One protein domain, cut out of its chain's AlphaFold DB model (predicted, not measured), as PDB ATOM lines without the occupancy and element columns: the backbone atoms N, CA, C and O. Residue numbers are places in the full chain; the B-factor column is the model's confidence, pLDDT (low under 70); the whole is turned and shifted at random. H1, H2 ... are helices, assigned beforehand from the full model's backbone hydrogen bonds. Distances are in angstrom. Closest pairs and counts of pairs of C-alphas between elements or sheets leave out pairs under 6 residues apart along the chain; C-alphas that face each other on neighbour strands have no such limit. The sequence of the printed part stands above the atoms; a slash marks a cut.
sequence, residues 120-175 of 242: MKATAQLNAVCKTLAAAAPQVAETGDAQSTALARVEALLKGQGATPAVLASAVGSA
ATOM      1  N   MET A 120      11.459  38.431  17.834       93.88
ATOM      2  CA  MET A 120      12.558  37.482  17.619       93.88
ATOM      3  C   MET A 120      12.265  36.113  18.246       93.88
ATOM      4  O   MET A 120      12.465  35.091  17.591       93.88
ATOM      5  N   LYS A 121      11.743  36.084  19.480       89.44
ATOM      6  CA  LYS A 121      11.334  34.842  20.155       89.44
ATOM      7  C   LYS A 121      10.213  34.126  19.398       89.44
ATOM      8  O   LYS A 121      10.327  32.928  19.152       89.44
ATOM      9  N   ALA A 122       9.177  34.852  18.979       90.19
ATOM     10  CA  ALA A 122       8.070  34.288  18.208       90.19
ATOM     11  C   ALA A 122       8.542  33.715  16.860       90.19
ATOM     12  O   ALA A 122       8.163  32.604  16.496       90.19
ATOM     13  N   THR A 123       9.426  34.417  16.145       90.25
ATOM     14  CA  THR A 123      10.022  33.920  14.895       90.25
ATOM     15  C   THR A 123      10.868  32.667  15.127       90.25
ATOM     16  O   THR A 123      10.789  31.725  14.342       90.25
ATOM     17  N   ALA A 124      11.654  32.613  16.207       86.38
ATOM     18  CA  ALA A 124      12.437  31.426  16.549       86.38
ATOM     19  C   ALA A 124      11.536  30.213  16.847       86.38
ATOM     20  O   ALA A 124      11.789  29.123  16.338       86.38
ATOM     21  N   GLN A 125      10.454  30.415  17.606       89.44
ATOM     22  CA  GLN A 125       9.455  29.380  17.888       89.44
ATOM     23  C   GLN A 125       8.748  28.905  16.614       89.44
ATOM     24  O   GLN A 125       8.636  27.700  16.396       89.44
ATOM     25  N   LEU A 126       8.333  29.828  15.740       89.00
ATOM     26  CA  LEU A 126       7.733  29.499  14.446       89.00
ATOM     27  C   LEU A 126       8.683  28.640  13.602       89.00
ATOM     28  O   LEU A 126       8.289  27.593  13.096       89.00
ATOM     29  N   ASN A 127       9.951  29.041  13.494       88.12
ATOM     30  CA  ASN A 127      10.959  28.290  12.749       88.12
ATOM     31  C   ASN A 127      11.187  26.893  13.335       88.12
ATOM     32  O   ASN A 127      11.335  25.934  12.578       88.12
ATOM     33  N   ALA A 128      11.196  26.760  14.664       86.56
ATOM     34  CA  ALA A 128      11.295  25.463  15.323       86.56
ATOM     35  C   ALA A 128      10.103  24.561  14.958       86.56
ATOM     36  O   ALA A 128      10.314  23.418  14.561       86.56
ATOM     37  N   VAL A 129       8.873  25.086  14.995       88.81
ATOM     38  CA  VAL A 129       7.664  24.348  14.587       88.81
ATOM     39  C   VAL A 129       7.706  23.965  13.104       88.81
ATOM     40  O   VAL A 129       7.404  22.831  12.743       88.81
ATOM     41  N   CYS A 130       8.129  24.868  12.220       87.50
ATOM     42  CA  CYS A 130       8.260  24.551  10.798       87.50
ATOM     43  C   CYS A 130       9.287  23.435  10.549       87.50
ATOM     44  O   CYS A 130       9.037  22.551   9.729       87.50
ATOM     45  N   LYS A 131      10.413  23.437  11.278       85.94
ATOM     46  CA  LYS A 131      11.424  22.369  11.213       85.94
ATOM     47  C   LYS A 131      10.886  21.032  11.724       85.94
ATOM     48  O   LYS A 131      11.113  20.012  11.078       85.94
ATOM     49  N   THR A 132      10.158  21.014  12.843       87.75
ATOM     50  CA  THR A 132       9.572  19.768  13.366       87.75
ATOM     51  C   THR A 132       8.509  19.209  12.422       87.75
ATOM     52  O   THR A 132       8.502  18.007  12.163       87.75
ATOM     53  N   LEU A 133       7.678  20.068  11.825       87.19
ATOM     54  CA  LEU A 133       6.719  19.667  10.792       87.19
ATOM     55  C   LEU A 133       7.414  19.128   9.536       87.19
ATOM     56  O   LEU A 133       6.953  18.140   8.969       87.19
ATOM     57  N   ALA A 134       8.525  19.736   9.108       87.69
ATOM     58  CA  ALA A 134       9.314  19.249   7.975       87.69
ATOM     59  C   ALA A 134       9.868  17.839   8.224       87.69
ATOM     60  O   ALA A 134       9.783  16.981   7.350       87.69
ATOM     61  N   ALA A 135      10.385  17.589   9.429       84.88
ATOM     62  CA  ALA A 135      10.874  16.274   9.832       84.88
ATOM     63  C   ALA A 135       9.751  15.225   9.915       84.88
ATOM     64  O   ALA A 135       9.969  14.058   9.596       84.88
ATOM     65  N   ALA A 136       8.553  15.637  10.337       84.69
ATOM     66  CA  ALA A 136       7.415  14.741  10.499       84.69
ATOM     67  C   ALA A 136       6.679  14.424   9.190       84.69
ATOM     68  O   ALA A 136       6.092  13.351   9.079       84.69
ATOM     69  N   ALA A 137       6.715  15.314   8.198       87.75
ATOM     70  CA  ALA A 137       6.088  15.114   6.891       87.75
ATOM     71  C   ALA A 137       7.027  15.550   5.744       87.75
ATOM     72  O   ALA A 137       6.722  16.506   5.020       87.75
ATOM     73  N   PRO A 138       8.173  14.863   5.558       85.38
ATOM     74  CA  PRO A 138       9.191  15.241   4.572       85.38
ATOM     75  C   PRO A 138       8.715  15.108   3.119       85.38
ATOM     76  O   PRO A 138       9.278  15.724   2.220       85.38
ATOM     77  N   GLN A 139       7.669  14.318   2.876       84.31
ATOM     78  CA  GLN A 139       7.077  14.105   1.557       84.31
ATOM     79  C   GLN A 139       6.300  15.317   1.020       84.31
ATOM     80  O   GLN A 139       5.980  15.358  -0.167       84.31
ATOM     81  N   VAL A 140       5.957  16.288   1.876       85.25
ATOM     82  CA  VAL A 140       5.263  17.508   1.452       85.25
ATOM     83  C   VAL A 140       6.300  18.519   0.973       85.25
ATOM     84  O   VAL A 140       7.117  19.008   1.760       85.25
ATOM     85  N   ALA A 141       6.250  18.821  -0.324       83.19
ATOM     86  CA  ALA A 141       7.142  19.773  -0.970       83.19
ATOM     87  C   ALA A 141       6.995  21.182  -0.378       83.19
ATOM     88  O   ALA A 141       5.900  21.608  -0.006       83.19
ATOM     89  N   GLU A 142       8.107  21.912  -0.322       82.94
ATOM     90  CA  GLU A 142       8.106  23.311   0.098       82.94
ATOM     91  C   GLU A 142       7.481  24.181  -0.991       82.94
ATOM     92  O   GLU A 142       7.891  24.155  -2.152       82.94
ATOM     93  N   THR A 143       6.469  24.950  -0.608       77.94
ATOM     94  CA  THR A 143       5.930  26.041  -1.414       77.94
ATOM     95  C   THR A 143       6.683  27.330  -1.071       77.94
ATOM     96  O   THR A 143       7.331  27.439  -0.031       77.94
ATOM     97  N   GLY A 144       6.593  28.349  -1.931       76.12
ATOM     98  CA  GLY A 144       7.214  29.658  -1.673       76.12
ATOM     99  C   GLY A 144       6.643  30.420  -0.466       76.12
ATOM    100  O   GLY A 144       7.171  31.470  -0.111       76.12
ATOM    101  N   ASP A 145       5.586  29.906   0.165       86.94
ATOM    102  CA  ASP A 145       5.003  30.438   1.392       86.94
ATOM    103  C   ASP A 145       5.113  29.394   2.520       86.94
ATOM    104  O   ASP A 145       4.516  28.314   2.482       86.94
ATOM    105  N   ALA A 146       5.881  29.735   3.554       81.44
ATOM    106  CA  ALA A 146       6.156  28.840   4.673       81.44
ATOM    107  C   ALA A 146       4.885  28.447   5.446       81.44
ATOM    108  O   ALA A 146       4.820  27.346   5.996       81.44
ATOM    109  N   GLN A 147       3.863  29.313   5.472       85.62
ATOM    110  CA  GLN A 147       2.622  29.041   6.192       85.62
ATOM    111  C   GLN A 147       1.760  28.011   5.456       85.62
ATOM    112  O   GLN A 147       1.307  27.045   6.075       85.62
ATOM    113  N   SER A 148       1.580  28.154   4.140       85.81
ATOM    114  CA  SER A 148       0.898  27.131   3.335       85.81
ATOM    115  C   SER A 148       1.628  25.786   3.370       85.81
ATOM    116  O   SER A 148       0.976  24.753   3.527       85.81
ATOM    117  N   THR A 149       2.968  25.782   3.337       88.06
ATOM    118  CA  THR A 149       3.764  24.551   3.503       88.06
ATOM    119  C   THR A 149       3.511  23.890   4.864       88.06
ATOM    120  O   THR A 149       3.305  22.677   4.939       88.06
ATOM    121  N   ALA A 150       3.507  24.665   5.954       88.00
ATOM    122  CA  ALA A 150       3.260  24.143   7.298       88.00
ATOM    123  C   ALA A 150       1.851  23.538   7.434       88.00
ATOM    124  O   ALA A 150       1.709  22.443   7.979       88.00
ATOM    125  N   LEU A 151       0.823  24.198   6.889       89.50
ATOM    126  CA  LEU A 151      -0.552  23.685   6.895       89.50
ATOM    127  C   LEU A 151      -0.691  22.385   6.093       89.50
ATOM    128  O   LEU A 151      -1.296  21.432   6.581       89.50
ATOM    129  N   ALA A 152      -0.077  22.304   4.910       88.62
ATOM    130  CA  ALA A 152      -0.082  21.087   4.097       88.62
ATOM    131  C   ALA A 152       0.609  19.908   4.811       88.62
ATOM    132  O   ALA A 152       0.137  18.772   4.746       88.62
ATOM    133  N   ARG A 153       1.696  20.177   5.552       90.06
ATOM    134  CA  ARG A 153       2.373  19.181   6.400       90.06
ATOM    135  C   ARG A 153       1.476  18.694   7.539       90.06
ATOM    136  O   ARG A 153       1.395  17.488   7.759       90.06
ATOM    137  N   VAL A 154       0.757  19.591   8.217       89.75
ATOM    138  CA  VAL A 154      -0.234  19.215   9.246       89.75
ATOM    139  C   VAL A 154      -1.346  18.348   8.652       89.75
ATOM    140  O   VAL A 154      -1.702  17.322   9.229       89.75
ATOM    141  N   GLU A 155      -1.867  18.703   7.478       89.94
ATOM    142  CA  GLU A 155      -2.917  17.930   6.812       89.94
ATOM    143  C   GLU A 155      -2.441  16.521   6.410       89.94
ATOM    144  O   GLU A 155      -3.167  15.543   6.595       89.94
ATOM    145  N   ALA A 156      -1.205  16.387   5.922       86.81
ATOM    146  CA  ALA A 156      -0.603  15.090   5.618       86.81
ATOM    147  C   ALA A 156      -0.435  14.218   6.877       86.81
ATOM    148  O   ALA A 156      -0.717  13.017   6.838       86.81
ATOM    149  N   LEU A 157      -0.038  14.818   8.006       87.12
ATOM    150  CA  LEU A 157       0.043  14.129   9.299       87.12
ATOM    151  C   LEU A 157      -1.331  13.627   9.761       87.12
ATOM    152  O   LEU A 157      -1.451  12.472  10.164       87.12
ATOM    153  N   LEU A 158      -2.377  14.451   9.637       86.69
ATOM    154  CA  LEU A 158      -3.755  14.061   9.965       86.69
ATOM    155  C   LEU A 158      -4.272  12.916   9.081       86.69
ATOM    156  O   LEU A 158      -5.033  12.073   9.547       86.69
ATOM    157  N   LYS A 159      -3.825  12.847   7.822       86.88
ATOM    158  CA  LYS A 159      -4.131  11.750   6.885       86.88
ATOM    159  C   LYS A 159      -3.292  10.486   7.127       86.88
ATOM    160  O   LYS A 159      -3.380   9.543   6.344       86.88
ATOM    161  N   GLY A 160      -2.468  10.457   8.179       81.81
ATOM    162  CA  GLY A 160      -1.615   9.318   8.524       81.81
ATOM    163  C   GLY A 160      -0.404   9.142   7.604       81.81
ATOM    164  O   GLY A 160       0.246   8.105   7.642       81.81
ATOM    165  N   GLN A 161      -0.079  10.146   6.788       78.31
ATOM    166  CA  GLN A 161       1.045  10.110   5.849       78.31
ATOM    167  C   GLN A 161       2.360  10.568   6.503       78.31
ATOM    168  O   GLN A 161       3.295  10.939   5.807       78.31
ATOM    169  N   GLY A 162       2.439  10.597   7.834       75.94
ATOM    170  CA  GLY A 162       3.639  11.020   8.553       75.94
ATOM    171  C   GLY A 162       4.831  10.081   8.362       75.94
ATOM    172  O   GLY A 162       4.684   8.899   8.049       75.94
ATOM    173  N   ALA A 163       6.028  10.613   8.598       71.25
ATOM    174  CA  ALA A 163       7.243   9.830   8.732       71.25
ATOM    175  C   ALA A 163       7.069   8.771   9.836       71.25
ATOM    176  O   ALA A 163       6.463   9.020  10.880       71.25
ATOM    177  N   THR A 164       7.609   7.573   9.611       67.38
ATOM    178  CA  THR A 164       7.553   6.494  10.604       67.38
ATOM    179  C   THR A 164       8.364   6.861  11.857       67.38
ATOM    180  O   THR A 164       9.315   7.646  11.765       67.38
ATOM    181  N   PRO A 165       8.063   6.274  13.035       58.56
ATOM    182  CA  PRO A 165       8.779   6.567  14.283       58.56
ATOM    183  C   PRO A 165      10.307   6.430  14.172       58.56
ATOM    184  O   PRO A 165      11.046   7.177  14.806       58.56
ATOM    185  N   ALA A 166      10.784   5.519  13.317       54.06
ATOM    186  CA  ALA A 166      12.206   5.313  13.046       54.06
ATOM    187  C   ALA A 166      12.866   6.492  12.299       54.06
ATOM    188  O   ALA A 166      14.006   6.843  12.594       54.06
ATOM    189  N   VAL A 167      12.150   7.134  11.370       56.59
ATOM    190  CA  VAL A 167      12.632   8.298  10.602       56.59
ATOM    191  C   VAL A 167      12.528   9.583  11.432       56.59
ATOM    192  O   VAL A 167      13.412  10.438  11.384       56.59
ATOM    193  N   LEU A 168      11.493   9.688  12.270       54.38
ATOM    194  CA  LEU A 168      11.366  10.756  13.264       54.38
ATOM    195  C   LEU A 168      12.522  10.727  14.273       54.38
ATOM    196  O   LEU A 168      13.092  11.772  14.573       54.38
ATOM    197  N   ALA A 169      12.931   9.545  14.741       52.81
ATOM    198  CA  ALA A 169      14.065   9.401  15.652       52.81
ATOM    199  C   ALA A 169      15.401   9.845  15.019       52.81
ATOM    200  O   ALA A 169      16.205  10.492  15.692       52.81
ATOM    201  N   SER A 170      15.629   9.577  13.725       48.56
ATOM    202  CA  SER A 170      16.846  10.031  13.034       48.56
ATOM    203  C   SER A 170      16.838  11.531  12.715       48.56
ATOM    204  O   SER A 170      17.891  12.164  12.724       48.56
ATOM    205  N   ALA A 171      15.665  12.123  12.458       46.34
ATOM    206  CA  ALA A 171      15.526  13.551  12.171       46.34
ATOM    207  C   ALA A 171      15.542  14.421  13.443       46.34
ATOM    208  O   ALA A 171      16.171  15.476  13.454       46.34
ATOM    209  N   VAL A 172      14.936  13.963  14.544       46.06
ATOM    210  CA  VAL A 172      15.013  14.624  15.862       46.06
ATOM    211  C   VAL A 172      16.436  14.562  16.428       46.06
ATOM    212  O   VAL A 172      16.884  15.525  17.044       46.06
ATOM    213  N   GLY A 173      17.189  13.493  16.144       45.66
ATOM    214  CA  GLY A 173      18.622  13.415  16.460       45.66
ATOM    215  C   GLY A 173      19.502  14.411  15.688       45.66
ATOM    216  O   GLY A 173      20.605  14.705  16.134       45.66
ATOM    217  N   SER A 174      19.013  14.950  14.565       44.56
ATOM    218  CA  SER A 174      19.731  15.902  13.700       44.56
ATOM    219  C   SER A 174      19.249  17.356  13.865       44.56
ATOM    220  O   SER A 174      20.028  18.290  13.700       44.56
ATOM    221  N   ALA A 175      17.979  17.569  14.242       42.69
ATOM    222  CA  ALA A 175      17.363  18.894  14.384       42.69
ATOM    223  C   ALA A 175      17.282  19.425  15.831       42.69
ATOM    224  O   ALA A 175      16.972  20.602  16.024       42.69
TER     225      ALA A 175
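This is residues 120 to 175 of the 242 residues of an uncharacterized protein of Xanthomonadaceae bacterium (UniProt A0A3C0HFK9). The longest helix, H1, lies in the middle, with H2 packed on one side of its later part and H3 on the opposite side, while residues 120 to 125 of H1 stick out. The 56 printed residues hold three named helices, H1, H2, H3 along the chain, and no named strand: all helix. The whole is compact, with a radius of gyration of the C-alphas of 11.3 A and spans of 32 by 23 by 17 A.

With residues 130 to 136 alone, H1, residues 120 to 136, touches H2, residues 146 to 158, the same way at a steep tilt of 42 degrees; the closest C-alphas, of Cys 130 and Ala 150, are 6.1 A apart. With residues 131 to 136 alone, H1 touches H3, residues 165 to 175, opposite ways at a shallow tilt of 34 degrees, only just short of steep; the closest C-alphas, of Ala 135 and Ala 171, are 5.9 A apart. H2 and H3 are apart. Every O i to N i+4 pair is within hydrogen-bond range in H1 and H2, and 6 of 7 in H3.

H1 measures 24.4 A from C-alpha 120 at (12.558, 37.482, 17.619), H2 18.6 A, and H3 15.0 A to C-alpha 175 at (17.363, 18.894, 14.384).

The C-alphas farthest apart, of Met 120 and Gly 160, are 32.8 A apart. The printed part has no cut, and both links are short. Residues 164 to 175 have pLDDT under 70.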